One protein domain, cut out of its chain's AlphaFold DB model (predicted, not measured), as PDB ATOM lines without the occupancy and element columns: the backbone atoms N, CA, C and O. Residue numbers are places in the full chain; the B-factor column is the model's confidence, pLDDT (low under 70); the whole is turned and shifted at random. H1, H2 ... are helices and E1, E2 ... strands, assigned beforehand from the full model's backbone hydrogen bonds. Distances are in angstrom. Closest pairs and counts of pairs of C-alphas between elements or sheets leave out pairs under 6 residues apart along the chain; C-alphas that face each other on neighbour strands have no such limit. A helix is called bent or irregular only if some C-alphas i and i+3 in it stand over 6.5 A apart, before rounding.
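AT A GLANCE: This is residues 2 to 190 of the 193 residues of an uncharacterized protein of Colwellia chukchiensis (UniProt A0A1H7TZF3). The model is a long rod of three helices, H1, H2 and H5, side by side and running up and down, with H2 and H5 spanning most of its length. Near one end the small hairpin of E1 and E2 bridges H2 and H5 where they spread apart; toward the other end the short helix H3 packs on H2, H4 packs on H3, and an unnamed loop, residues 128 to 143, leads into H5. The printed part has 189 residues with five named helices and two named strands, in the order H1, E1, E2, H2, H3, H4, H5; the sheet has the order E1 - E2 and is antiparallel. The class is mostly helix, and the whole is loose, with a radius of gyration of the C-alphas of 22.6 A and spans of 69 by 29 by 24 A.

HOW THE PARTS SIT: H1, residues 2 to 32, H2, residues 55 to 96, and H5, residues 144 to 188, form a bundle of three helices, up and down, each running against the one before it. H1 touches H2 at a shallow tilt of 6 degrees, opposite ways; their closest C-alphas, of Ala 14 and Val 75, are 5.5 A apart. H1 also touches H5, through residues 164 to 179 of H5 alone, at a shallow tilt of 31 degrees, the same way; the closest C-alphas are those of Glu 11 and Ile 171, 6.9 A. H2, with residues 75 to 94, touches residues 153 to 172 of H5 at a shallow tilt of 30 degrees, opposite ways, closest at the C-alphas of Gln 83 and Val 161, 6.1 A. E1, residues 36 to 41, and E2, residues 44 to 49, are an antiparallel hairpin at 151 degrees; N 37 and O 48 are 2.8 A apart and N 46 and O 39 are 2.8 A apart, both within hydrogen-bond range. The closest C-alphas of E2 and H2, of Leu 47 and Tyr 61, are 7.1 A apart, and those of E1 and H5, of Phe 40 and Val 180, are 7.0 A apart. H3, residues 103 to 114, touches H2 with residues 106 to 110 alone at a steep tilt of 49 degrees, closest at the C-alphas of Leu 91 and Ala 106, 7.0 A. H3 and H5 only just touch, with 3 pairs of C-alphas within 8 A, the closest those of Leu 113 and Asp 158, 6.3 A. H4, residues 120 to 127, touches H3 at a steep tilt of 69.8 degrees, only just short of about perpendicular, closest at the C-alphas of Pro 103 and Phe 127, 5.1 A. H4 and H5 are apart, and so are H1 and H3. Every O i to N i+4 pair is within hydrogen-bond range in H2, H3, H4 and H5; in H1 it is 25 of 27.

IN THESE COORDINATES: H1 begins at C-alpha 2, (119.770, 209.669, 203.935), and is 45.3 A long; it has a kink of 26 degrees near residue 26 and is irregular, with C-alphas 28 and 31 7.1 A apart. E1 is 15.8 A and E2 16.5 A long. H2 is 61.6 A long and ends at C-alpha 96, (124.261, 218.388, 217.843). H3 is 15.9 A and H4 10.1 A long. H5, the longest helix, is 65.8 A long and ends at C-alpha 188, (124.576, 185.702, 170.621).

THE WHOLE: The two C-alphas farthest apart, of Ala 135 and Arg 190, are 70.0 A apart. The printed part has no cut. The link from H4 to H5, 16 residues, is long; H2 to H3 is short, and the other links are tight. The mean pLDDT of the printed part is 87.2; it is under 70 at residue 2, residues 42 to 43, 52 to 53 and 185 to 190.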
ATOM      1  N   MET A   2     118.350 209.537 204.309       67.75
ATOM      2  CA  MET A   2     119.770 209.669 203.935       67.75
ATOM      3  C   MET A   2     120.444 208.383 203.405       67.75
ATOM      4  O   MET A   2     121.234 208.439 202.468       67.75
ATOM      5  N   GLU A   3     120.108 207.205 203.942       75.81
ATOM      6  CA  GLU A   3     120.681 205.931 203.464       75.81
ATOM      7  C   GLU A   3     120.354 205.640 201.993       75.81
ATOM      8  O   GLU A   3     121.204 205.144 201.256       75.81
ATOM      9  N   LYS A   4     119.139 205.988 201.547       83.25
ATOM     10  CA  LYS A   4     118.699 205.778 200.162       83.25
ATOM     11  C   LYS A   4     119.478 206.666 199.193       83.25
ATOM     12  O   LYS A   4     119.896 206.201 198.143       83.25
ATOM     13  N   GLU A   5     119.720 207.920 199.563       87.44
ATOM     14  CA  GLU A   5     120.528 208.847 198.763       87.44
ATOM     15  C   GLU A   5     121.982 208.374 198.656       87.44
ATOM     16  O   GLU A   5     122.553 208.357 197.568       87.44
ATOM     17  N   ILE A   6     122.567 207.912 199.765       88.12
ATOM     18  CA  ILE A   6     123.927 207.362 199.786       88.12
ATOM     19  C   ILE A   6     124.027 206.102 198.919       88.12
ATOM     20  O   ILE A   6     125.012 205.929 198.197       88.12
ATOM     21  N   LEU A   7     123.012 205.236 198.965       88.88
ATOM     22  CA  LEU A   7     122.928 204.059 198.106       88.88
ATOM     23  C   LEU A   7     122.797 204.431 196.630       88.88
ATOM     24  O   LEU A   7     123.510 203.850 195.822       88.88
ATOM     25  N   ASN A   8     121.985 205.432 196.287       89.62
ATOM     26  CA  ASN A   8     121.867 205.919 194.911       89.62
ATOM     27  C   ASN A   8     123.205 206.468 194.389       89.62
ATOM     28  O   ASN A   8     123.606 206.169 193.269       89.62
ATOM     29  N   ILE A   9     123.935 207.232 195.212       87.81
ATOM     30  CA  ILE A   9     125.272 207.734 194.853       87.81
ATOM     31  C   ILE A   9     126.248 206.570 194.655       87.81
ATOM     32  O   ILE A   9     127.055 206.583 193.726       87.81
ATOM     33  N   PHE A  10     126.207 205.567 195.537       91.44
ATOM     34  CA  PHE A  10     127.024 204.369 195.380       91.44
ATOM     35  C   PHE A  10     126.682 203.623 194.088       91.44
ATOM     36  O   PHE A  10     127.594 203.210 193.376       91.44
ATOM     37  N   GLU A  11     125.395 203.463 193.793       91.06
ATOM     38  CA  GLU A  11     124.912 202.764 192.610       91.06
ATOM     39  C   GLU A  11     125.351 203.465 191.324       91.06
ATOM     40  O   GLU A  11     125.956 202.808 190.486       91.06
ATOM     41  N   SER A  12     125.195 204.790 191.232       90.38
ATOM     42  CA  SER A  12     125.687 205.589 190.097       90.38
ATOM     43  C   SER A  12     127.187 205.395 189.863       90.38
ATOM     44  O   SER A  12     127.626 205.175 188.740       90.38
ATOM     45  N   LYS A  13     127.995 205.408 190.933       90.19
ATOM     46  CA  LYS A  13     129.444 205.172 190.820       90.19
ATOM     47  C   LYS A  13     129.789 203.742 190.434       90.19
ATOM     48  O   LYS A  13     130.831 203.503 189.828       90.19
ATOM     49  N   ALA A  14     128.976 202.781 190.864       89.62
ATOM     50  CA  ALA A  14     129.134 201.410 190.426       89.62
ATOM     51  C   ALA A  14     128.815 201.308 188.930       89.62
ATOM     52  O   ALA A  14     129.617 200.727 188.213       89.62
ATOM     53  N   ASP A  15     127.729 201.919 188.461       89.88
ATOM     54  CA  ASP A  15     127.360 201.945 187.042       89.88
ATOM     55  C   ASP A  15     128.484 202.505 186.175       89.88
ATOM     56  O   ASP A  15     128.987 201.790 185.313       89.88
ATOM     57  N   GLU A  16     128.985 203.698 186.499       89.75
ATOM     58  CA  GLU A  16     130.116 204.316 185.794       89.75
ATOM     59  C   GLU A  16     131.333 203.375 185.707       89.75
ATOM     60  O   GLU A  16     131.912 203.185 184.637       89.75
ATOM     61  N   ALA A  17     131.702 202.728 186.820       89.50
ATOM     62  CA  ALA A  17     132.849 201.822 186.859       89.50
ATOM     63  C   ALA A  17     132.625 200.525 186.058       89.50
ATOM     64  O   ALA A  17     133.571 199.979 185.482       89.50
ATOM     65  N   PHE A  18     131.402 199.993 186.050       88.31
ATOM     66  CA  PHE A  18     131.062 198.786 185.297       88.31
ATOM     67  C   PHE A  18     130.919 199.067 183.797       88.31
ATOM     68  O   PHE A  18     131.323 198.214 183.006       88.31
ATOM     69  N   ASP A  19     130.424 200.240 183.404       88.56
ATOM     70  CA  ASP A  19     130.360 200.669 182.005       88.56
ATOM     71  C   ASP A  19     131.760 200.904 181.430       88.56
ATOM     72  O   ASP A  19     132.099 200.322 180.400       88.56
ATOM     73  N   GLU A  20     132.632 201.623 182.147       89.69
ATOM     74  CA  GLU A  20     134.033 201.804 181.737       89.69
ATOM     75  C   GLU A  20     134.760 200.453 181.606       89.69
ATOM     76  O   GLU A  20     135.533 200.221 180.667       89.69
ATOM     77  N   MET A  21     134.492 199.525 182.535       90.00
ATOM     78  CA  MET A  21     135.014 198.162 182.472       90.00
ATOM     79  C   MET A  21     134.502 197.422 181.233       90.00
ATOM     80  O   MET A  21     135.293 196.741 180.579       90.00
ATOM     81  N   PHE A  22     133.210 197.528 180.917       87.69
ATOM     82  CA  PHE A  22     132.614 196.884 179.749       87.69
ATOM     83  C   PHE A  22     133.248 197.381 178.461       87.69
ATOM     84  O   PHE A  22     133.734 196.562 177.684       87.69
ATOM     85  N   ASP A  23     133.327 198.693 178.272       88.19
ATOM     86  CA  ASP A  23     133.887 199.284 177.058       88.19
ATOM     87  C   ASP A  23     135.367 198.906 176.896       88.19
ATOM     88  O   ASP A  23     135.803 198.491 175.818       88.19
ATOM     89  N   SER A  24     136.127 198.930 177.995       88.81
ATOM     90  CA  SER A  24     137.535 198.518 178.010       88.81
ATOM     91  C   SER A  24     137.719 197.039 177.660       88.81
ATOM     92  O   SER A  24     138.602 196.688 176.876       88.81
ATOM     93  N   LEU A  25     136.903 196.150 178.236       88.12
ATOM     94  CA  LEU A  25     136.978 194.713 177.965       88.12
ATOM     95  C   LEU A  25     136.492 194.373 176.559       88.12
ATOM     96  O   LEU A  25     137.071 193.497 175.921       88.12
ATOM     97  N   GLN A  26     135.477 195.070 176.056       85.50
ATOM     98  CA  GLN A  26     135.005 194.895 174.691       85.50
ATOM     99  C   GLN A  26     136.093 195.305 173.695       85.50
ATOM    100  O   GLN A  26     136.379 194.543 172.776       85.50
ATOM    101  N   ALA A  27     136.754 196.448 173.897       87.19
ATOM    102  CA  ALA A  27     137.861 196.883 173.046       87.19
ATOM    103  C   ALA A  27     139.046 195.903 173.086       87.19
ATOM    104  O   ALA A  27     139.609 195.577 172.042       87.19
ATOM    105  N   LEU A  28     139.383 195.398 174.279       86.69
ATOM    106  CA  LEU A  28     140.484 194.458 174.488       86.69
ATOM    107  C   LEU A  28     140.216 193.079 173.872       86.69
ATOM    108  O   LEU A  28     141.089 192.522 173.220       86.69
ATOM    109  N   LEU A  29     139.043 192.493 174.120       85.25
ATOM    110  CA  LEU A  29     138.770 191.093 173.784       85.25
ATOM    111  C   LEU A  29     138.222 190.909 172.372       85.25
ATOM    112  O   LEU A  29     138.358 189.821 171.819       85.25
ATOM    113  N   ARG A  30     137.623 191.945 171.766       83.25
ATOM    114  CA  ARG A  30     136.994 191.856 170.438       83.25
ATOM    115  C   ARG A  30     137.908 191.277 169.348       83.25
ATOM    116  O   ARG A  30     137.405 190.452 168.591       83.25
ATOM    117  N   PRO A  31     139.205 191.625 169.256       85.06
ATOM    118  CA  PRO A  31     140.105 191.036 168.259       85.06
ATOM    119  C   PRO A  31     140.469 189.566 168.529       85.06
ATOM    120  O   PRO A  31     141.037 188.913 167.659       85.06
ATOM    121  N   HIS A  32     140.172 189.047 169.724       83.94
ATOM    122  CA  HIS A  32     140.669 187.760 170.221       83.94
ATOM    123  C   HIS A  32     139.552 186.769 170.582       83.94
ATOM    124  O   HIS A  32     139.829 185.726 171.168       83.94
ATOM    125  N   LEU A  33     138.293 187.058 170.226       77.75
ATOM    126  CA  LEU A  33     137.133 186.221 170.576       77.75
ATOM    127  C   LEU A  33     137.205 184.785 170.026       77.75
ATOM    128  O   LEU A  33     136.517 183.915 170.544       77.75
ATOM    129  N   SER A  34     138.029 184.531 169.006       79.56
ATOM    130  CA  SER A  34     138.256 183.189 168.456       79.56
ATOM    131  C   SER A  34     139.113 182.286 169.347       79.56
ATOM    132  O   SER A  34     139.077 181.078 169.168       79.56
ATOM    133  N   ILE A  35     139.886 182.855 170.278       82.19
ATOM    134  CA  ILE A  35     140.840 182.119 171.131       82.19
ATOM    135  C   ILE A  35     140.639 182.384 172.627       82.19
ATOM    136  O   ILE A  35     141.203 181.682 173.467       82.19
ATOM    137  N   MET A  36     139.853 183.410 172.967       82.94
ATOM    138  CA  MET A  36     139.586 183.863 174.327       82.94
ATOM    139  C   MET A  36     138.097 183.837 174.626       82.94
ATOM    140  O   MET A  36     137.276 184.379 173.888       82.94
ATOM    141  N   LYS A  37     137.759 183.301 175.795       80.50
ATOM    142  CA  LYS A  37     136.397 183.233 176.305       80.50
ATOM    143  C   LYS A  37     136.301 183.922 177.654       80.50
ATOM    144  O   LYS A  37     137.013 183.585 178.596       80.50
ATOM    145  N   LEU A  38     135.382 184.876 177.751       81.12
ATOM    146  CA  LEU A  38     135.008 185.491 179.016       81.12
ATOM    147  C   LEU A  38     133.856 184.695 179.636       81.12
ATOM    148  O   LEU A  38     132.849 184.419 178.987       81.12
ATOM    149  N   THR A  39     134.007 184.326 180.900       76.88
ATOM    150  CA  THR A  39     133.015 183.600 181.693       76.88
ATOM    151  C   THR A  39     132.762 184.325 183.009       76.88
ATOM    152  O   THR A  39     133.538 185.185 183.435       76.88
ATOM    153  N   PHE A  40     131.657 183.985 183.665       73.19
ATOM    154  CA  PHE A  40     131.338 184.480 184.994       73.19
ATOM    155  C   PHE A  40     131.042 183.312 185.915       73.19
ATOM    156  O   PHE A  40     130.136 182.524 185.665       73.19
ATOM    157  N   ASP A  41     131.830 183.211 186.974       70.75
ATOM    158  CA  ASP A  41     131.781 182.110 187.920       70.75
ATOM    159  C   ASP A  41     131.902 182.664 189.341       70.75
ATOM    160  O   ASP A  41     132.783 183.477 189.638       70.75
ATOM    161  N   ASN A  42     130.999 182.237 190.226       69.25
ATOM    162  CA  ASN A  42     131.001 182.597 191.645       69.25
ATOM    163  C   ASN A  42     131.114 184.111 191.917       69.25
ATOM    164  O   ASN A  42     131.830 184.556 192.818       69.25
ATOM    165  N   GLY A  43     130.414 184.928 191.126       67.38
ATOM    166  CA  GLY A  43     130.423 186.380 191.303       67.38
ATOM    167  C   GLY A  43     131.655 187.085 190.721       67.38
ATOM    168  O   GLY A  43     131.868 188.262 191.022       67.38
ATOM    169  N   LYS A  44     132.489 186.388 189.939       74.94
ATOM    170  CA  LYS A  44     133.734 186.910 189.365       74.94
ATOM    171  C   LYS A  44     133.788 186.674 187.863       74.94
ATOM    172  O   LYS A  44     133.488 185.585 187.386       74.94
ATOM    173  N   LEU A  45     134.254 187.687 187.137       80.44
ATOM    174  CA  LEU A  45     134.639 187.531 185.740       80.44
ATOM    175  C   LEU A  45     135.931 186.722 185.653       80.44
ATOM    176  O   LEU A  45     136.879 186.957 186.408       80.44
ATOM    177  N   ARG A  46     135.970 185.786 184.713       82.94
ATOM    178  CA  ARG A  46     137.132 184.969 184.392       82.94
ATOM    179  C   ARG A  46     137.365 185.015 182.896       82.94
ATOM    180  O   ARG A  46     136.428 184.878 182.119       82.94
ATOM    181  N   LEU A  47     138.617 185.176 182.511       86.12
ATOM    182  CA  LEU A  47     139.054 184.970 181.144       86.12
ATOM    183  C   LEU A  47     139.664 183.566 181.058       86.12
ATOM    184  O   LEU A  47     140.311 183.131 182.011       86.12
ATOM    185  N   THR A  48     139.400 182.852 179.971       84.25
ATOM    186  CA  THR A  48     139.937 181.517 179.664       84.25
ATOM    187  C   THR A  48     140.393 181.498 178.206       84.25
ATOM    188  O   THR A  48     139.742 182.136 177.381       84.25
ATOM    189  N   ALA A  49     141.462 180.770 177.886       81.81
ATOM    190  CA  ALA A  49     142.040 180.676 176.545       81.81
ATOM    191  C   ALA A  49     142.140 179.207 176.126       81.81
ATOM    192  O   ALA A  49     142.293 178.347 176.991       81.81
ATOM    193  N   GLU A  50     142.072 178.926 174.826       74.94
ATOM    194  CA  GLU A  50     142.275 177.562 174.309       74.94
ATOM    195  C   GLU A  50     143.756 177.146 174.299       74.94
ATOM    196  O   GLU A  50     144.059 175.970 174.477       74.94
ATOM    197  N   ASP A  51     144.677 178.110 174.168       72.31
ATOM    198  CA  ASP A  51     146.128 177.900 174.226       72.31
ATOM    199  C   ASP A  51     146.790 178.958 175.129       72.31
ATOM    200  O   ASP A  51     146.926 180.134 174.770       72.31
ATOM    201  N   GLU A  52     147.164 178.546 176.344       63.75
ATOM    202  CA  GLU A  52     147.754 179.423 177.364       63.75
ATOM    203  C   GLU A  52     149.207 179.842 177.053       63.75
ATOM    204  O   GLU A  52     149.710 180.771 177.689       63.75
ATOM    205  N   LEU A  53     149.879 179.220 176.072       67.25
ATOM    206  CA  LEU A  53     151.286 179.494 175.733       67.25
ATOM    207  C   LEU A  53     151.477 180.566 174.646       67.25
ATOM    208  O   LEU A  53     152.613 180.935 174.341       67.25
ATOM    209  N   ASN A  54     150.401 181.109 174.078       78.12
ATOM    210  CA  ASN A  54     150.484 182.172 173.077       78.12
ATOM    211  C   ASN A  54     150.809 183.538 173.738       78.12
ATOM    212  O   ASN A  54     150.054 183.985 174.607       78.12
ATOM    213  N   PRO A  55     151.875 184.258 173.323       80.50
ATOM    214  CA  PRO A  55     152.229 185.569 173.881       80.50
ATOM    215  C   PRO A  55     151.092 186.600 173.850       80.50
ATOM    216  O   PRO A  55     150.914 187.351 174.807       80.50
ATOM    217  N   VAL A  56     150.260 186.582 172.803       81.69
ATOM    218  CA  VAL A  56     149.071 187.445 172.694       81.69
ATOM    219  C   VAL A  56     148.091 187.151 173.828       81.69
ATOM    220  O   VAL A  56     147.524 188.070 174.417       81.69
ATOM    221  N   CYS A  57     147.916 185.875 174.184       82.19
ATOM    222  CA  CYS A  57     147.046 185.489 175.285       82.19
ATOM    223  C   CYS A  57     147.546 186.062 176.616       82.19
ATOM    224  O   CYS A  57     146.746 186.580 177.396       82.19
ATOM    225  N   ILE A  58     148.858 186.015 176.860       83.94
ATOM    226  CA  ILE A  58     149.488 186.517 178.090       83.94
ATOM    227  C   ILE A  58     149.229 188.018 178.270       83.94
ATOM    228  O   ILE A  58     148.791 188.445 179.346       83.94
ATOM    229  N   ASP A  59     149.441 188.813 177.221       86.44
ATOM    230  CA  ASP A  59     149.235 190.264 177.266       86.44
ATOM    231  C   ASP A  59     147.764 190.616 177.514       86.44
ATOM    232  O   ASP A  59     147.442 191.428 178.391       86.44
ATOM    233  N   VAL A  60     146.854 189.932 176.819       87.25
ATOM    234  CA  VAL A  60     145.406 190.097 176.992       87.25
ATOM    235  C   VAL A  60     144.974 189.717 178.413       87.25
ATOM    236  O   VAL A  60     144.199 190.445 179.036       87.25
ATOM    237  N   TYR A  61     145.510 188.636 178.986       88.44
ATOM    238  CA  TYR A  61     145.251 188.252 180.378       88.44
ATOM    239  C   TYR A  61     145.720 189.302 181.381       88.44
ATOM    240  O   TYR A  61     145.023 189.582 182.364       88.44
ATOM    241  N   SER A  62     146.908 189.865 181.164       89.12
ATOM    242  CA  SER A  62     147.453 190.923 182.012       89.12
ATOM    243  C   SER A  62     146.553 192.159 181.975       89.12
ATOM    244  O   SER A  62     146.122 192.645 183.027       89.12
ATOM    245  N   ALA A  63     146.170 192.608 180.778       89.19
ATOM    246  CA  ALA A  63     145.267 193.737 180.587       89.19
ATOM    247  C   ALA A  63     143.880 193.486 181.208       89.19
ATOM    248  O   ALA A  63     143.362 194.339 181.932       89.19
ATOM    249  N   PHE A  64     143.314 192.289 181.025       90.19
ATOM    250  CA  PHE A  64     142.056 191.872 181.649       90.19
ATOM    251  C   PHE A  64     142.107 192.000 183.178       90.19
ATOM    252  O   PHE A  64     141.237 192.635 183.782       90.19
ATOM    253  N   LYS A  65     143.151 191.451 183.816       90.12
ATOM    254  CA  LYS A  65     143.330 191.527 185.276       90.12
ATOM    255  C   LYS A  65     143.422 192.972 185.757       90.12
ATOM    256  O   LYS A  65     142.841 193.303 186.791       90.12
ATOM    257  N   GLN A  66     144.117 193.834 185.018       91.62
ATOM    258  CA  GLN A  66     144.227 195.254 185.351       91.62
ATOM    259  C   GLN A  66     142.881 195.977 185.242       91.62
ATOM    260  O   GLN A  66     142.530 196.751 186.130       91.62
ATOM    261  N   ILE A  67     142.109 195.731 184.181       89.69
ATOM    262  CA  ILE A  67     140.787 196.341 183.977       89.69
ATOM    263  C   ILE A  67     139.818 195.921 185.091       89.69
ATOM    264  O   ILE A  67     139.283 196.777 185.800       89.69
ATOM    265  N   VAL A  68     139.661 194.614 185.327       88.62
ATOM    266  CA  VAL A  68     138.770 194.093 186.380       88.62
ATOM    267  C   VAL A  68     139.238 194.530 187.772       88.62
ATOM    268  O   VAL A  68     138.423 194.890 188.624       88.62
ATOM    269  N   GLY A  69     140.554 194.553 188.008       89.12
ATOM    270  CA  GLY A  69     141.144 195.029 189.258       89.12
ATOM    271  C   GLY A  69     140.837 196.501 189.540       89.12
ATOM    272  O   GLY A  69     140.442 196.837 190.659       89.12
ATOM    273  N   ARG A  70     140.952 197.373 188.528       89.94
ATOM    274  CA  ARG A  70     140.610 198.803 188.633       89.94
ATOM    275  C   ARG A  70     139.132 199.010 188.943       89.94
ATOM    276  O   ARG A  70     138.822 199.702 189.911       89.94
ATOM    277  N   CYS A  71     138.234 198.350 188.209       88.94
ATOM    278  CA  CYS A  71     136.795 198.416 188.476       88.94
ATOM    279  C   CYS A  71     136.468 197.962 189.909       88.94
ATOM    280  O   CYS A  71     135.828 198.685 190.679       88.94
ATOM    281  N   GLY A  72     137.005 196.812 190.334       88.31
ATOM    282  CA  GLY A  72     136.830 196.315 191.698       88.31
ATOM    283  C   GLY A  72     137.332 197.293 192.770       88.31
ATOM    284  O   GLY A  72     136.698 197.440 193.822       88.31
ATOM    285  N   ALA A  73     138.439 197.992 192.506       89.94
ATOM    286  CA  ALA A  73     138.978 199.014 193.395       89.94
ATOM    287  C   ALA A  73     138.079 200.259 193.474       89.94
ATOM    288  O   ALA A  73     137.814 200.723 194.587       89.94
ATOM    289  N   LEU A  74     137.574 200.760 192.341       89.38
ATOM    290  CA  LEU A  74     136.662 201.911 192.269       89.38
ATOM    291  C   LEU A  74     135.362 201.643 193.029       89.38
ATOM    292  O   LEU A  74     135.003 202.390 193.942       89.38
ATOM    293  N   VAL A  75     134.717 200.513 192.741       89.94
ATOM    294  CA  VAL A  75     133.490 200.081 193.423       89.94
ATOM    295  C   VAL A  75     133.743 199.890 194.920       89.94
ATOM    296  O   VAL A  75     132.974 200.344 195.769       89.94
ATOM    297  N   GLY A  76     134.863 199.259 195.285       90.56
ATOM    298  CA  GLY A  76     135.259 199.109 196.683       90.56
ATOM    299  C   GLY A  76     135.451 200.456 197.385       90.56
ATOM    300  O   GLY A  76     135.024 200.619 198.532       90.56
ATOM    301  N   ALA A  77     136.080 201.424 196.719       90.56
ATOM    302  CA  ALA A  77     136.281 202.773 197.235       90.56
ATOM    303  C   ALA A  77     134.951 203.516 197.416       90.56
ATOM    304  O   ALA A  77     134.736 204.088 198.484       90.56
ATOM    305  N   ALA A  78     134.038 203.440 196.445       90.88
ATOM    306  CA  ALA A  78     132.703 204.024 196.544       90.88
ATOM    307  C   ALA A  78     131.938 203.479 197.761       90.88
ATOM    308  O   ALA A  78     131.407 204.256 198.553       90.88
ATOM    309  N   GLY A  79     131.967 202.161 197.989       92.25
ATOM    310  CA  GLY A  79     131.286 201.545 199.133       92.25
ATOM    311  C   GLY A  79     131.885 201.958 200.482       92.25
ATOM    312  O   GLY A  79     131.168 202.196 201.453       92.25
ATOM    313  N   LYS A  80     133.211 202.117 200.542       89.81
ATOM    314  CA  LYS A  80     133.912 202.644 201.724       89.81
ATOM    315  C   LYS A  80     133.553 204.105 201.997       89.81
ATOM    316  O   LYS A  80     133.467 204.494 203.159       89.81
ATOM    317  N   THR A  81     133.382 204.907 200.952       91.00
ATOM    318  CA  THR A  81     132.934 206.297 201.069       91.00
ATOM    319  C   THR A  81     131.509 206.351 201.603       91.00
ATOM    320  O   THR A  81     131.294 207.016 202.606       91.00
ATOM    321  N   ALA A  82     130.584 205.570 201.037       92.12
ATOM    322  CA  ALA A  82     129.200 205.477 201.506       92.12
ATOM    323  C   ALA A  82     129.110 205.159 203.011       92.12
ATOM    324  O   ALA A  82     128.449 205.872 203.763       92.12
ATOM    325  N   GLN A  83     129.852 204.146 203.473       92.50
ATOM    326  CA  GLN A  83     129.897 203.772 204.894       92.50
ATOM    327  C   GLN A  83     130.431 204.893 205.789       92.50
ATOM    328  O   GLN A  83     129.905 205.129 206.873       92.50
ATOM    329  N   ARG A  84     131.479 205.596 205.344       92.31
ATOM    330  CA  ARG A  84     132.029 206.733 206.093       92.31
ATOM    331  C   ARG A  84     131.041 207.886 206.167       92.31
ATOM    332  O   ARG A  84     130.929 208.480 207.230       92.31
ATOM    333  N   THR A  85     130.341 208.188 205.079       92.31
ATOM    334  CA  THR A  85     129.353 209.270 205.040       92.31
ATOM    335  C   THR A  85     128.242 209.038 206.059       92.31
ATOM    336  O   THR A  85     127.955 209.949 206.828       92.31
ATOM    337  N   VAL A  86     127.692 207.817 206.144       93.56
ATOM    338  CA  VAL A  86     126.693 207.468 207.174       93.56
ATOM    339  C   VAL A  86     127.247 207.710 208.579       93.56
ATOM    340  O   VAL A  86     126.653 208.454 209.352       93.56
ATOM    341  N   ILE A  87     128.429 207.163 208.888       94.88
ATOM    342  CA  ILE A  87     129.041 207.313 210.218       94.88
ATOM    343  C   ILE A  87     129.256 208.786 210.576       94.88
ATOM    344  O   ILE A  87     128.941 209.201 211.688       94.88
ATOM    345  N   ILE A  88     129.807 209.585 209.660       95.25
ATOM    346  CA  ILE A  88     130.084 211.000 209.923       95.25
ATOM    347  C   ILE A  88     128.785 211.767 210.168       95.25
ATOM    348  O   ILE A  88     128.722 212.527 211.130       95.25
ATOM    349  N   ASN A  89     127.753 211.545 209.352       93.75
ATOM    350  CA  ASN A  89     126.489 212.261 209.477       93.75
ATOM    351  C   ASN A  89     125.780 211.943 210.800       93.75
ATOM    352  O   ASN A  89     125.394 212.865 211.513       93.75
ATOM    353  N   GLU A  90     125.697 210.671 211.186       94.88
ATOM    354  CA  GLU A  90     125.096 210.272 212.466       94.88
ATOM    355  C   GLU A  90     125.889 210.791 213.671       94.88
ATOM    356  O   GLU A  90     125.315 211.251 214.655       94.88
ATOM    357  N   LEU A  91     127.225 210.795 213.600       96.62
ATOM    358  CA  LEU A  91     128.048 211.386 214.657       96.62
ATOM    359  C   LEU A  91     127.881 212.909 214.739       96.62
ATOM    360  O   LEU A  91     127.965 213.471 215.828       96.62
ATOM    361  N   VAL A  92     127.647 213.598 213.619       96.44
ATOM    362  CA  VAL A  92     127.320 215.033 213.623       96.44
ATOM    363  C   VAL A  92     125.961 215.270 214.280       96.44
ATOM    364  O   VAL A  92     125.855 216.163 215.119       96.44
ATOM    365  N   LEU A  93     124.950 214.455 213.969       95.50
ATOM    366  CA  LEU A  93     123.637 214.529 214.615       95.50
ATOM    367  C   LEU A  93     123.750 214.295 216.126       95.50
ATOM    368  O   LEU A  93     123.340 215.145 216.911       95.50
ATOM    369  N   ALA A  94     124.437 213.231 216.545       96.31
ATOM    370  CA  ALA A  94     124.674 212.950 217.958       96.31
ATOM    371  C   ALA A  94     125.433 214.084 218.673       96.31
ATOM    372  O   ALA A  94     125.143 214.400 219.829       96.31
ATOM    373  N   LYS A  95     126.396 214.724 217.996       96.06
ATOM    374  CA  LYS A  95     127.102 215.898 218.525       96.06
ATOM    375  C   LYS A  95     126.145 217.071 218.727       96.06
ATOM    376  O   LYS A  95     126.206 217.717 219.770       96.06
ATOM    377  N   ASN A  96     125.269 217.329 217.760       95.31
ATOM    378  CA  ASN A  96     124.261 218.388 217.843       95.31
ATOM    379  C   ASN A  96     123.241 218.119 218.959       95.31
ATOM    380  O   ASN A  96     122.812 219.056 219.626       95.31
ATOM    381  N   ASP A  97     122.964 216.849 219.249       95.56
ATOM    382  CA  ASP A  97     122.146 216.426 220.390       95.56
ATOM    383  C   ASP A  97     122.903 216.498 221.734       95.56
ATOM    384  O   ASP A  97     122.369 216.153 222.792       95.56
ATOM    385  N   GLY A  98     124.167 216.929 221.733       94.69
ATOM    386  CA  GLY A  98     124.969 217.165 222.934       94.69
ATOM    387  C   GLY A  98     125.801 215.971 223.405       94.69
ATOM    388  O   GLY A  98     126.157 215.907 224.587       94.69
ATOM    389  N   VAL A  99     126.089 214.998 222.536       96.06
ATOM    390  CA  VAL A  99     127.140 214.001 222.797       96.06
ATOM    391  C   VAL A  99     128.510 214.648 222.567       96.06
ATOM    392  O   VAL A  99     128.722 215.327 221.564       96.06
ATOM    393  N   ASP A 100     129.461 214.444 223.481       95.88
ATOM    394  CA  ASP A 100     130.766 215.120 223.455       95.88
ATOM    395  C   ASP A 100     131.761 214.529 222.429       95.88
ATOM    396  O   ASP A 100     132.812 213.968 222.761       95.88
ATOM    397  N   ILE A 101     131.425 214.639 221.144       95.50
ATOM    398  CA  ILE A 101     132.167 214.011 220.048       95.50
ATOM    399  C   ILE A 101     133.304 214.922 219.573       95.50
ATOM    400  O   ILE A 101     133.106 215.919 218.876       95.50
ATOM    401  N   THR A 102     134.528 214.515 219.908       95.25
ATOM    402  CA  THR A 102     135.783 215.104 219.410       95.25
ATOM    403  C   THR A 102     136.297 214.364 218.168       95.25
ATOM    404  O   THR A 102     135.886 213.224 217.921       95.25
ATOM    405  N   PRO A 103     137.275 214.922 217.421       95.38
ATOM    406  CA  PRO A 103     137.911 214.207 216.313       95.38
ATOM    407  C   PRO A 103     138.493 212.848 216.730       95.38
ATOM    408  O   PRO A 103     138.445 211.889 215.962       95.38
ATOM    409  N   ALA A 104     139.011 212.739 217.960       94.25
ATOM    410  CA  ALA A 104     139.543 211.491 218.501       94.25
ATOM    411  C   ALA A 104     138.440 210.447 218.744       94.25
ATOM    412  O   ALA A 104     138.603 209.290 218.353       94.25
ATOM    413  N   VAL A 105     137.309 210.858 219.329       95.56
ATOM    414  CA  VAL A 105     136.141 209.987 219.544       95.56
ATOM    415  C   VAL A 105     135.592 209.488 218.212       95.56
ATOM    416  O   VAL A 105     135.482 208.280 218.011       95.56
ATOM    417  N   ALA A 106     135.341 210.394 217.265       96.75
ATOM    418  CA  ALA A 106     134.835 210.035 215.944       96.75
ATOM    419  C   ALA A 106     135.785 209.081 215.197       96.75
ATOM    420  O   ALA A 106     135.347 208.118 214.565       96.75
ATOM    421  N   ASN A 107     137.103 209.287 215.313       96.31
ATOM    422  CA  ASN A 107     138.087 208.377 214.727       96.31
ATOM    423  C   ASN A 107     138.051 206.978 215.357       96.31
ATOM    424  O   ASN A 107     138.233 205.991 214.646       96.31
ATOM    425  N   ASN A 108     137.837 206.884 216.672       95.88
ATOM    426  CA  ASN A 108     137.736 205.603 217.371       95.88
ATOM    427  C   ASN A 108     136.481 204.835 216.947       95.88
ATOM    428  O   ASN A 108     136.586 203.647 216.647       95.88
ATOM    429  N   VAL A 109     135.340 205.520 216.815       96.38
ATOM    430  CA  VAL A 109     134.114 204.928 216.254       96.38
ATOM    431  C   VAL A 109     134.368 204.423 214.831       96.38
ATOM    432  O   VAL A 109     134.110 203.260 214.531       96.38
ATOM    433  N   CYS A 110     134.980 205.239 213.964       95.56
ATOM    434  CA  CYS A 110     135.328 204.815 212.604       95.56
ATOM    435  C   CYS A 110     136.247 203.582 212.592       95.56
ATOM    436  O   CYS A 110     136.012 202.649 211.824       95.56
ATOM    437  N   LYS A 111     137.279 203.546 213.447       95.25
ATOM    438  CA  LYS A 111     138.178 202.388 213.575       95.25
ATOM    439  C   LYS A 111     137.437 201.135 214.020       95.25
ATOM    440  O   LYS A 111     137.710 200.073 213.472       95.25
ATOM    441  N   SER A 112     136.517 201.261 214.971       94.62
ATOM    442  CA  SER A 112     135.719 200.143 215.469       94.62
ATOM    443  C   SER A 112     134.796 199.579 214.383       94.62
ATOM    444  O   SER A 112     134.820 198.378 214.136       94.62
ATOM    445  N   LEU A 113     134.064 200.436 213.664       94.00
ATOM    446  CA  LEU A 113     133.054 200.004 212.685       94.00
ATOM    447  C   LEU A 113     133.636 199.615 211.312       94.00
ATOM    448  O   LEU A 113     133.095 198.763 210.597       94.00
ATOM    449  N   LEU A 114     134.739 200.252 210.905       90.50
ATOM    450  CA  LEU A 114     135.347 200.081 209.577       90.50
ATOM    451  C   LEU A 114     136.706 199.369 209.601       90.50
ATOM    452  O   LEU A 114     137.294 199.164 208.537       90.50
ATOM    453  N   GLY A 115     137.250 199.061 210.781       91.19
ATOM    454  CA  GLY A 115     138.604 198.517 210.962       91.19
ATOM    455  C   GLY A 115     139.734 199.528 210.723       91.19
ATOM    456  O   GLY A 115     140.909 199.176 210.778       91.19
ATOM    457  N   ARG A 116     139.410 200.790 210.416       89.94
ATOM    458  CA  ARG A 116     140.386 201.846 210.109       89.94
ATOM    459  C   ARG A 116     139.819 203.239 210.347       89.94
ATOM    460  O   ARG A 116     138.613 203.449 210.289       89.94
ATOM    461  N   GLY A 117     140.715 204.198 210.558       90.69
ATOM    462  CA  GLY A 117     140.344 205.588 210.815       90.69
ATOM    463  C   GLY A 117     139.825 206.353 209.592       90.69
ATOM    464  O   GLY A 117     139.839 205.876 208.447       90.69
ATOM    465  N   CYS A 118     139.413 207.589 209.865       90.25
ATOM    466  CA  CYS A 118     139.041 208.588 208.868       90.25
ATOM    467  C   CYS A 118     140.148 209.635 208.683       90.25
ATOM    468  O   CYS A 118     141.085 209.732 209.476       90.25
ATOM    469  N   SER A 119     140.056 210.405 207.596       92.38
ATOM    470  CA  SER A 119     141.004 211.489 207.325       92.38
ATOM    471  C   SER A 119     140.976 212.511 208.459       92.38
ATOM    472  O   SER A 119     139.902 212.978 208.838       92.38
ATOM    473  N   LYS A 120     142.157 212.906 208.959       92.06
ATOM    474  CA  LYS A 120     142.281 213.953 209.985       92.06
ATOM    475  C   LYS A 120     141.613 215.256 209.545       92.06
ATOM    476  O   LYS A 120     140.989 215.902 210.373       92.06
ATOM    477  N   LYS A 121     141.700 215.601 208.252       93.88
ATOM    478  CA  LYS A 121     141.058 216.795 207.683       93.88
ATOM    479  C   LYS A 121     139.536 216.737 207.846       93.88
ATOM    480  O   LYS A 121     138.970 217.644 208.434       93.88
ATOM    481  N   VAL A 122     138.914 215.635 207.417       92.75
ATOM    482  CA  VAL A 122     137.455 215.426 207.526       92.75
ATOM    483  C   VAL A 122     137.009 215.436 208.989       92.75
ATOM    484  O   VAL A 122     136.031 216.076 209.351       92.75
ATOM    485  N   LEU A 123     137.748 214.754 209.865       94.88
ATOM    486  CA  LEU A 123     137.414 214.731 211.289       94.88
ATOM    487  C   LEU A 123     137.535 216.117 211.932       94.88
ATOM    488  O   LEU A 123     136.710 216.478 212.765       94.88
ATOM    489  N   ALA A 124     138.557 216.887 211.558       93.38
ATOM    490  CA  ALA A 124     138.739 218.239 212.059       93.38
ATOM    491  C   ALA A 124     137.628 219.176 211.568       93.38
ATOM    492  O   ALA A 124     137.122 219.965 212.360       93.38
ATOM    493  N   GLU A 125     137.226 219.056 210.306       94.81
ATOM    494  CA  GLU A 125     136.160 219.848 209.690       94.81
ATOM    495  C   GLU A 125     134.820 219.708 210.426       94.81
ATOM    496  O   GLU A 125     134.176 220.710 210.721       94.81
ATOM    497  N   HIS A 126     134.435 218.489 210.816       94.88
ATOM    498  CA  HIS A 126     133.145 218.249 211.479       94.88
ATOM    499  C   HIS A 126     133.201 218.303 213.015       94.88
ATOM    500  O   HIS A 126     132.246 218.722 213.680       94.88
ATOM    501  N   PHE A 127     134.308 217.863 213.618       95.25
ATOM    502  CA  PHE A 127     134.356 217.598 215.061       95.25
ATOM    503  C   PHE A 127     135.260 218.540 215.854       95.25
ATOM    504  O   PHE A 127     135.188 218.509 217.082       95.25
ATOM    505  N   SER A 128     136.045 219.417 215.216       91.88
ATOM    506  CA  SER A 128     136.810 220.425 215.967       91.88
ATOM    507  C   SER A 128     135.885 221.401 216.689       91.88
ATOM    508  O   SER A 128     134.760 221.668 216.262       91.88
ATOM    509  N   GLN A 129     136.368 221.934 217.808       87.56
ATOM    510  CA  GLN A 129     135.662 222.923 218.610       87.56
ATOM    511  C   GLN A 129     136.598 224.097 218.878       87.56
ATOM    512  O   GLN A 129     137.756 223.911 219.256       87.56
ATOM    513  N   LYS A 130     136.085 225.312 218.671       83.06
ATOM    514  CA  LYS A 130     136.808 226.540 218.999       83.06
ATOM    515  C   LYS A 130     137.049 226.560 220.512       83.06
ATOM    516  O   LYS A 130     136.124 226.300 221.273       83.06
ATOM    517  N   ASN A 131     138.281 226.857 220.920       85.81
ATOM    518  CA  ASN A 131     138.741 226.903 222.317       85.81
ATOM    519  C   ASN A 131     138.906 225.550 223.028       85.81
ATOM    520  O   ASN A 131     139.133 225.541 224.234       85.81
ATOM    521  N   ARG A 132     138.841 224.422 222.313       86.69
ATOM    522  CA  ARG A 132     139.188 223.116 222.879       86.69
ATOM    523  C   ARG A 132     140.592 222.707 222.465       86.69
ATOM    524  O   ARG A 132     140.914 222.693 221.277       86.69
ATOM    525  N   THR A 133     141.420 222.355 223.436       83.75
ATOM    526  CA  THR A 133     142.793 221.895 223.220       83.75
ATOM    527  C   THR A 133     142.891 220.374 223.324       83.75
ATOM    528  O   THR A 133     141.949 219.690 223.724       83.75
ATOM    529  N   ALA A 134     144.051 219.809 222.979       74.00
ATOM    530  CA  ALA A 134     144.298 218.376 223.148       74.00
ATOM    531  C   ALA A 134     144.289 217.924 224.626       74.00
ATOM    532  O   ALA A 134     144.115 216.735 224.892       74.00
ATOM    533  N   ALA A 135     144.473 218.851 225.574       80.56
ATOM    534  CA  ALA A 135     144.378 218.567 227.004       80.56
ATOM    535  C   ALA A 135     142.922 218.345 227.452       80.56
ATOM    536  O   ALA A 135     142.668 217.562 228.368       80.56
ATOM    537  N   ASP A 136     141.965 218.958 226.750       84.50
ATOM    538  CA  ASP A 136     140.534 218.879 227.033       84.50
ATOM    539  C   ASP A 136     139.943 217.584 226.461       84.50
ATOM    540  O   ASP A 136     139.266 217.562 225.423       84.50
ATOM    541  N   LYS A 137     140.235 216.464 227.129       85.31
ATOM    542  CA  LYS A 137     139.751 215.132 226.738       85.31
ATOM    543  C   LYS A 137     138.223 215.092 226.643       85.31
ATOM    544  O   LYS A 137     137.514 215.847 227.303       85.31
ATOM    545  N   SER A 138     137.716 214.198 225.793       90.75
ATOM    546  CA  SER A 138     136.272 213.975 225.672       90.75
ATOM    547  C   SER A 138     135.675 213.395 226.947       90.75
ATOM    548  O   SER A 138     136.204 212.430 227.502       90.75
ATOM    549  N   LEU A 139     134.524 213.936 227.339       92.94
ATOM    550  CA  LEU A 139     133.681 213.399 228.396       92.94
ATOM    551  C   LEU A 139     133.197 211.985 228.066       92.94
ATOM    552  O   LEU A 139     132.942 211.219 228.983       92.94
ATOM    553  N   CYS A 140     133.166 211.568 226.796       91.75
ATOM    554  CA  CYS A 140     132.880 210.178 226.429       91.75
ATOM    555  C   CYS A 140     133.901 209.168 226.994       91.75
ATOM    556  O   CYS A 140     133.639 207.966 226.959       91.75
ATOM    557  N   PHE A 141     135.055 209.620 227.507       88.94
ATOM    558  CA  PHE A 141     136.043 208.761 228.173       88.94
ATOM    559  C   PHE A 141     135.960 208.776 229.704       88.94
ATOM    560  O   PHE A 141     136.512 207.877 230.332       88.94
ATOM    561  N   SER A 142     135.316 209.777 230.306       90.00
ATOM    562  CA  SER A 142     135.353 210.008 231.760       90.00
ATOM    563  C   SER A 142     133.977 210.125 232.414       90.00
ATOM    564  O   SER A 142     133.838 209.792 233.585       90.00
ATOM    565  N   ASP A 143     132.958 210.578 231.683       95.38
ATOM    566  CA  ASP A 143     131.582 210.701 232.157       95.38
ATOM    567  C   ASP A 143     130.737 209.501 231.709       95.38
ATOM    568  O   ASP A 143     130.641 209.174 230.521       95.38
ATOM    569  N   LYS A 144     130.088 208.846 232.677       95.31
ATOM    570  CA  LYS A 144     129.308 207.624 232.440       95.31
ATOM    571  C   LYS A 144     128.129 207.868 231.495       95.31
ATOM    572  O   LYS A 144     127.899 207.058 230.602       95.31
ATOM    573  N   LYS A 145     127.416 208.989 231.645       95.44
ATOM    574  CA  LYS A 145     126.251 209.302 230.803       95.44
ATOM    575  C   LYS A 145     126.673 209.548 229.355       95.44
ATOM    576  O   LYS A 145     126.041 209.034 228.438       95.44
ATOM    577  N   GLN A 146     127.748 210.300 229.133       96.06
ATOM    578  CA  GLN A 146     128.298 210.548 227.797       96.06
ATOM    579  C   GLN A 146     128.805 209.267 227.134       96.06
ATOM    580  O   GLN A 146     128.586 209.072 225.937       96.06
ATOM    581  N   LYS A 147     129.427 208.370 227.905       95.06
ATOM    582  CA  LYS A 147     129.845 207.055 227.414       95.06
ATOM    583  C   LYS A 147     128.650 206.203 226.974       95.06
ATOM    584  O   LYS A 147     128.638 205.734 225.842       95.06
ATOM    585  N   GLU A 148     127.619 206.080 227.808       96.06
ATOM    586  CA  GLU A 148     126.397 205.326 227.478       96.06
ATOM    587  C   GLU A 148     125.681 205.891 226.241       96.06
ATOM    588  O   GLU A 148     125.178 205.143 225.403       96.06
ATOM    589  N   ARG A 149     125.643 207.221 226.092       96.56
ATOM    590  CA  ARG A 149     125.072 207.868 224.901       96.56
ATOM    591  C   ARG A 149     125.871 207.536 223.641       96.56
ATOM    592  O   ARG A 149     125.269 207.185 222.631       96.56
ATOM    593  N   LEU A 150     127.201 207.607 223.705       96.50
ATOM    594  CA  LEU A 150     128.068 207.241 222.585       96.50
ATOM    595  C   LEU A 150     127.928 205.758 222.215       96.50
ATOM    596  O   LEU A 150     127.894 205.431 221.031       96.50
ATOM    597  N   GLU A 151     127.830 204.866 223.200       96.00
ATOM    598  CA  GLU A 151     127.625 203.432 222.973       96.00
ATOM    599  C   GLU A 151     126.305 203.166 222.245       96.00
ATOM    600  O   GLU A 151     126.307 202.462 221.240       96.00
ATOM    601  N   LYS A 152     125.199 203.801 222.659       95.31
ATOM    602  CA  LYS A 152     123.907 203.693 221.955       95.31
ATOM    603  C   LYS A 152     124.001 204.137 220.494       95.31
ATOM    604  O   LYS A 152     123.521 203.427 219.613       95.31
ATOM    605  N   VAL A 153     124.649 205.277 220.240       95.50
ATOM    606  CA  VAL A 153     124.884 205.782 218.875       95.50
ATOM    607  C   VAL A 153     125.738 204.797 218.074       95.50
ATOM    608  O   VAL A 153     125.420 204.492 216.930       95.50
ATOM    609  N   THR A 154     126.798 204.258 218.679       95.31
ATOM    610  CA  THR A 154     127.724 203.326 218.019       95.31
ATOM    611  C   THR A 154     127.042 202.007 217.658       95.31
ATOM    612  O   THR A 154     127.263 201.500 216.563       95.31
ATOM    613  N   THR A 155     126.187 201.472 218.534       95.25
ATOM    614  CA  THR A 155     125.413 200.252 218.262       95.25
ATOM    615  C   THR A 155     124.429 200.461 217.115       95.25
ATOM    616  O   THR A 155     124.421 199.667 216.178       95.25
ATOM    617  N   GLY A 156     123.660 201.558 217.126       93.31
ATOM    618  CA  GLY A 156     122.756 201.878 216.014       93.31
ATOM    619  C   GLY A 156     123.505 202.051 214.689       93.31
ATOM    620  O   GLY A 156     123.069 201.559 213.649       93.31
ATOM    621  N   LEU A 157     124.682 202.678 214.735       94.06
ATOM    622  CA  LEU A 157     125.561 202.814 213.578       94.06
ATOM    623  C   LEU A 157     126.097 201.479 213.055       94.06
ATOM    624  O   LEU A 157     126.229 201.321 211.843       94.06
ATOM    625  N   ASP A 158     126.423 200.524 213.924       94.25
ATOM    626  CA  ASP A 158     126.885 199.201 213.495       94.25
ATOM    627  C   ASP A 158     125.810 198.476 212.673       94.25
ATOM    628  O   ASP A 158     126.101 197.941 211.597       94.25
ATOM    629  N   ASP A 159     124.550 198.542 213.105       92.75
ATOM    630  CA  ASP A 159     123.417 197.949 212.389       92.75
ATOM    631  C   ASP A 159     123.166 198.622 211.031       92.75
ATOM    632  O   ASP A 159     122.992 197.937 210.012       92.75
ATOM    633  N   GLN A 160     123.237 199.956 210.970       91.38
ATOM    634  CA  GLN A 160     123.148 200.700 209.706       91.38
ATOM    635  C   GLN A 160     124.301 200.342 208.759       91.38
ATOM    636  O   GLN A 160     124.094 200.047 207.580       91.38
ATOM    637  N   VAL A 161     125.539 200.287 209.264       92.00
ATOM    638  CA  VAL A 161     126.722 199.928 208.468       92.00
ATOM    639  C   VAL A 161     126.632 198.489 207.955       92.00
ATOM    640  O   VAL A 161     127.023 198.226 206.813       92.00
ATOM    641  N   LYS A 162     126.116 197.546 208.752       92.81
ATOM    642  CA  LYS A 162     125.856 196.161 208.323       92.81
ATOM    643  C   LYS A 162     124.808 196.105 207.216       92.81
ATOM    644  O   LYS A 162     125.056 195.471 206.188       92.81
ATOM    645  N   THR A 163     123.697 196.815 207.384       91.38
ATOM    646  CA  THR A 163     122.631 196.929 206.377       91.38
ATOM    647  C   THR A 163     123.180 197.486 205.066       91.38
ATOM    648  O   THR A 163     123.029 196.876 204.005       91.38
ATOM    649  N   LEU A 164     123.940 198.579 205.143       91.31
ATOM    650  CA  LEU A 164     124.576 199.212 203.995       91.31
ATOM    651  C   LEU A 164     125.583 198.283 203.300       91.31
ATOM    652  O   LEU A 164     125.610 198.210 202.072       91.31
ATOM    653  N   LYS A 165     126.399 197.534 204.053       91.00
ATOM    654  CA  LYS A 165     127.303 196.508 203.494       91.00
ATOM    655  C   LYS A 165     126.527 195.439 202.720       91.00
ATOM    656  O   LYS A 165     126.980 195.033 201.647       91.00
ATOM    657  N   GLY A 166     125.379 195.004 203.240       90.38
ATOM    658  CA  GLY A 166     124.476 194.067 202.570       90.38
ATOM    659  C   GLY A 166     123.942 194.625 201.251       90.38
ATOM    660  O   GLY A 166     124.112 193.997 200.206       90.38
ATOM    661  N   ALA A 167     123.390 195.838 201.272       89.81
ATOM    662  CA  ALA A 167     122.865 196.506 200.081       89.81
ATOM    663  C   ALA A 167     123.948 196.736 199.010       89.81
ATOM    664  O   ALA A 167     123.762 196.371 197.851       89.81
ATOM    665  N   ILE A 168     125.130 197.229 199.404       90.31
ATOM    666  CA  ILE A 168     126.295 197.378 198.514       90.31
ATOM    667  C   ILE A 168     126.660 196.041 197.859       90.31
ATOM    668  O   ILE A 168     126.965 195.995 196.667       90.31
ATOM    669  N   ARG A 169     126.650 194.937 198.617       89.44
ATOM    670  CA  ARG A 169     126.938 193.604 198.075       89.44
ATOM    671  C   ARG A 169     125.902 193.190 197.031       89.44
ATOM    672  O   ARG A 169     126.304 192.675 195.992       89.44
ATOM    673  N   ILE A 170     124.617 193.415 197.290       87.75
ATOM    674  CA  ILE A 170     123.534 193.099 196.349       87.75
ATOM    675  C   ILE A 170     123.693 193.908 195.062       87.75
ATOM    676  O   ILE A 170     123.710 193.320 193.986       87.75
ATOM    677  N   ILE A 171     123.909 195.224 195.167       87.44
ATOM    678  CA  ILE A 171     124.141 196.090 194.001       87.44
ATOM    679  C   ILE A 171     125.314 195.553 193.180       87.44
ATOM    680  O   ILE A 171     125.173 195.332 191.984       87.44
ATOM    681  N   ARG A 172     126.448 195.240 193.817       84.81
ATOM    682  CA  ARG A 172     127.614 194.668 193.124       84.81
ATOM    683  C   ARG A 172     127.293 193.376 192.379       84.81
ATOM    684  O   ARG A 172     127.780 193.194 191.270       84.81
ATOM    685  N   LEU A 173     126.517 192.479 192.984       83.38
ATOM    686  CA  LEU A 173     126.111 191.232 192.337       83.38
ATOM    687  C   LEU A 173     125.198 191.504 191.139       83.38
ATOM    688  O   LEU A 173     125.449 190.963 190.068       83.38
ATOM    689  N   ASN A 174     124.213 192.389 191.292       84.94
ATOM    690  CA  ASN A 174     123.302 192.768 190.213       84.94
ATOM    691  C   ASN A 174     124.047 193.415 189.041       84.94
ATOM    692  O   ASN A 174     123.817 193.036 187.897       84.94
ATOM    693  N   LYS A 175     124.985 194.335 189.302       84.56
ATOM    694  CA  LYS A 175     125.786 194.961 188.237       84.56
ATOM    695  C   LYS A 175     126.671 193.942 187.522       84.56
ATOM    696  O   LYS A 175     126.725 193.941 186.297       84.56
ATOM    697  N   SER A 176     127.278 193.008 188.254       81.06
ATOM    698  CA  SER A 176     128.010 191.899 187.639       81.06
ATOM    699  C   SER A 176     127.113 190.997 186.779       81.06
ATOM    700  O   SER A 176     127.528 190.591 185.701       81.06
ATOM    701  N   LEU A 177     125.887 190.692 187.215       79.12
ATOM    702  CA  LEU A 177     124.933 189.903 186.424       79.12
ATOM    703  C   LEU A 177     124.486 190.647 185.159       79.12
ATOM    704  O   LEU A 177     124.480 190.061 184.079       79.12
ATOM    705  N   ASN A 178     124.181 191.941 185.272       82.62
ATOM    706  CA  ASN A 178     123.825 192.787 184.133       82.62
ATOM    707  C   ASN A 178     124.969 192.872 183.122       82.62
ATOM    708  O   ASN A 178     124.736 192.751 181.922       82.62
ATOM    709  N   PHE A 179     126.206 193.012 183.603       82.69
ATOM    710  CA  PHE A 179     127.398 192.962 182.765       82.69
ATOM    711  C   PHE A 179     127.449 191.661 181.954       82.69
ATOM    712  O   PHE A 179     127.658 191.695 180.744       82.69
ATOM    713  N   VAL A 180     127.223 190.512 182.599       75.12
ATOM    714  CA  VAL A 180     127.246 189.200 181.934       75.12
ATOM    715  C   VAL A 180     126.115 189.073 180.927       75.12
ATOM    716  O   VAL A 180     126.356 188.632 179.813       75.12
ATOM    717  N   SER A 181     124.902 189.493 181.283       79.00
ATOM    718  CA  SER A 181     123.761 189.476 180.366       79.00
ATOM    719  C   SER A 181     124.027 190.331 179.124       79.00
ATOM    720  O   SER A 181     123.835 189.853 178.006       79.00
ATOM    721  N   ARG A 182     124.556 191.548 179.309       82.38
ATOM    722  CA  ARG A 182     124.972 192.443 178.219       82.38
ATOM    723  C   ARG A 182     126.053 191.794 177.354       82.38
ATOM    724  O   ARG A 182     125.953 191.829 176.136       82.38
ATOM    725  N   TRP A 183     127.047 191.161 177.971       76.69
ATOM    726  CA  TRP A 183     128.128 190.470 177.268       76.69
ATOM    727  C   TRP A 183     127.634 189.260 176.461       76.69
ATOM    728  O   TRP A 183     127.963 189.119 175.289       76.69
ATOM    729  N   SER A 184     126.807 188.400 177.060       70.56
ATOM    730  CA  SER A 184     126.244 187.215 176.408       70.56
ATOM    731  C   SER A 184     125.284 187.570 175.275       70.56
ATOM    732  O   SER A 184     125.355 186.936 174.227       70.56
ATOM    733  N   GLY A 185     124.433 188.586 175.451       64.94
ATOM    734  CA  GLY A 185     123.533 189.069 174.397       64.94
ATOM    735  C   GLY A 185     124.281 189.667 173.203       64.94
ATOM    736  O   GLY A 185     123.893 189.464 172.055       64.94
ATOM    737  N   ASP A 186     125.397 190.351 173.464       59.19
ATOM    738  CA  ASP A 186     126.266 190.892 172.417       59.19
ATOM    739  C   ASP A 186     127.059 189.785 171.691       59.19
ATOM    740  O   ASP A 186     127.409 189.946 170.525       59.19
ATOM    741  N   ILE A 187     127.299 188.632 172.335       56.25
ATOM    742  CA  ILE A 187     127.864 187.434 171.689       56.25
ATOM    743  C   ILE A 187     126.817 186.711 170.832       56.25
ATOM    744  O   ILE A 187     127.113 186.374 169.687       56.25
ATOM    745  N   SER A 188     125.604 186.470 171.344       50.72
ATOM    746  CA  SER A 188     124.576 185.702 170.621       50.72
ATOM    747  C   SER A 188     124.059 186.416 169.371       50.72
ATOM    748  O   SER A 188     123.743 185.762 168.389       50.72
ATOM    749  N   LEU A 189     124.055 187.752 169.344       40.72
ATOM    750  CA  LEU A 189     123.761 188.529 168.129       40.72
ATOM    751  C   LEU A 189     124.859 188.438 167.048       40.72
ATOM    752  O   LEU A 189     124.685 188.972 165.949       40.72
ATOM    753  N   ARG A 190     126.007 187.818 167.348       46.03
ATOM    754  CA  ARG A 190     127.195 187.786 166.481       46.03
ATOM    755  C   ARG A 190     127.609 186.380 166.038       46.03
ATOM    756  O   ARG A 190     128.476 186.290 165.179       46.03
TER     757      ARG A 190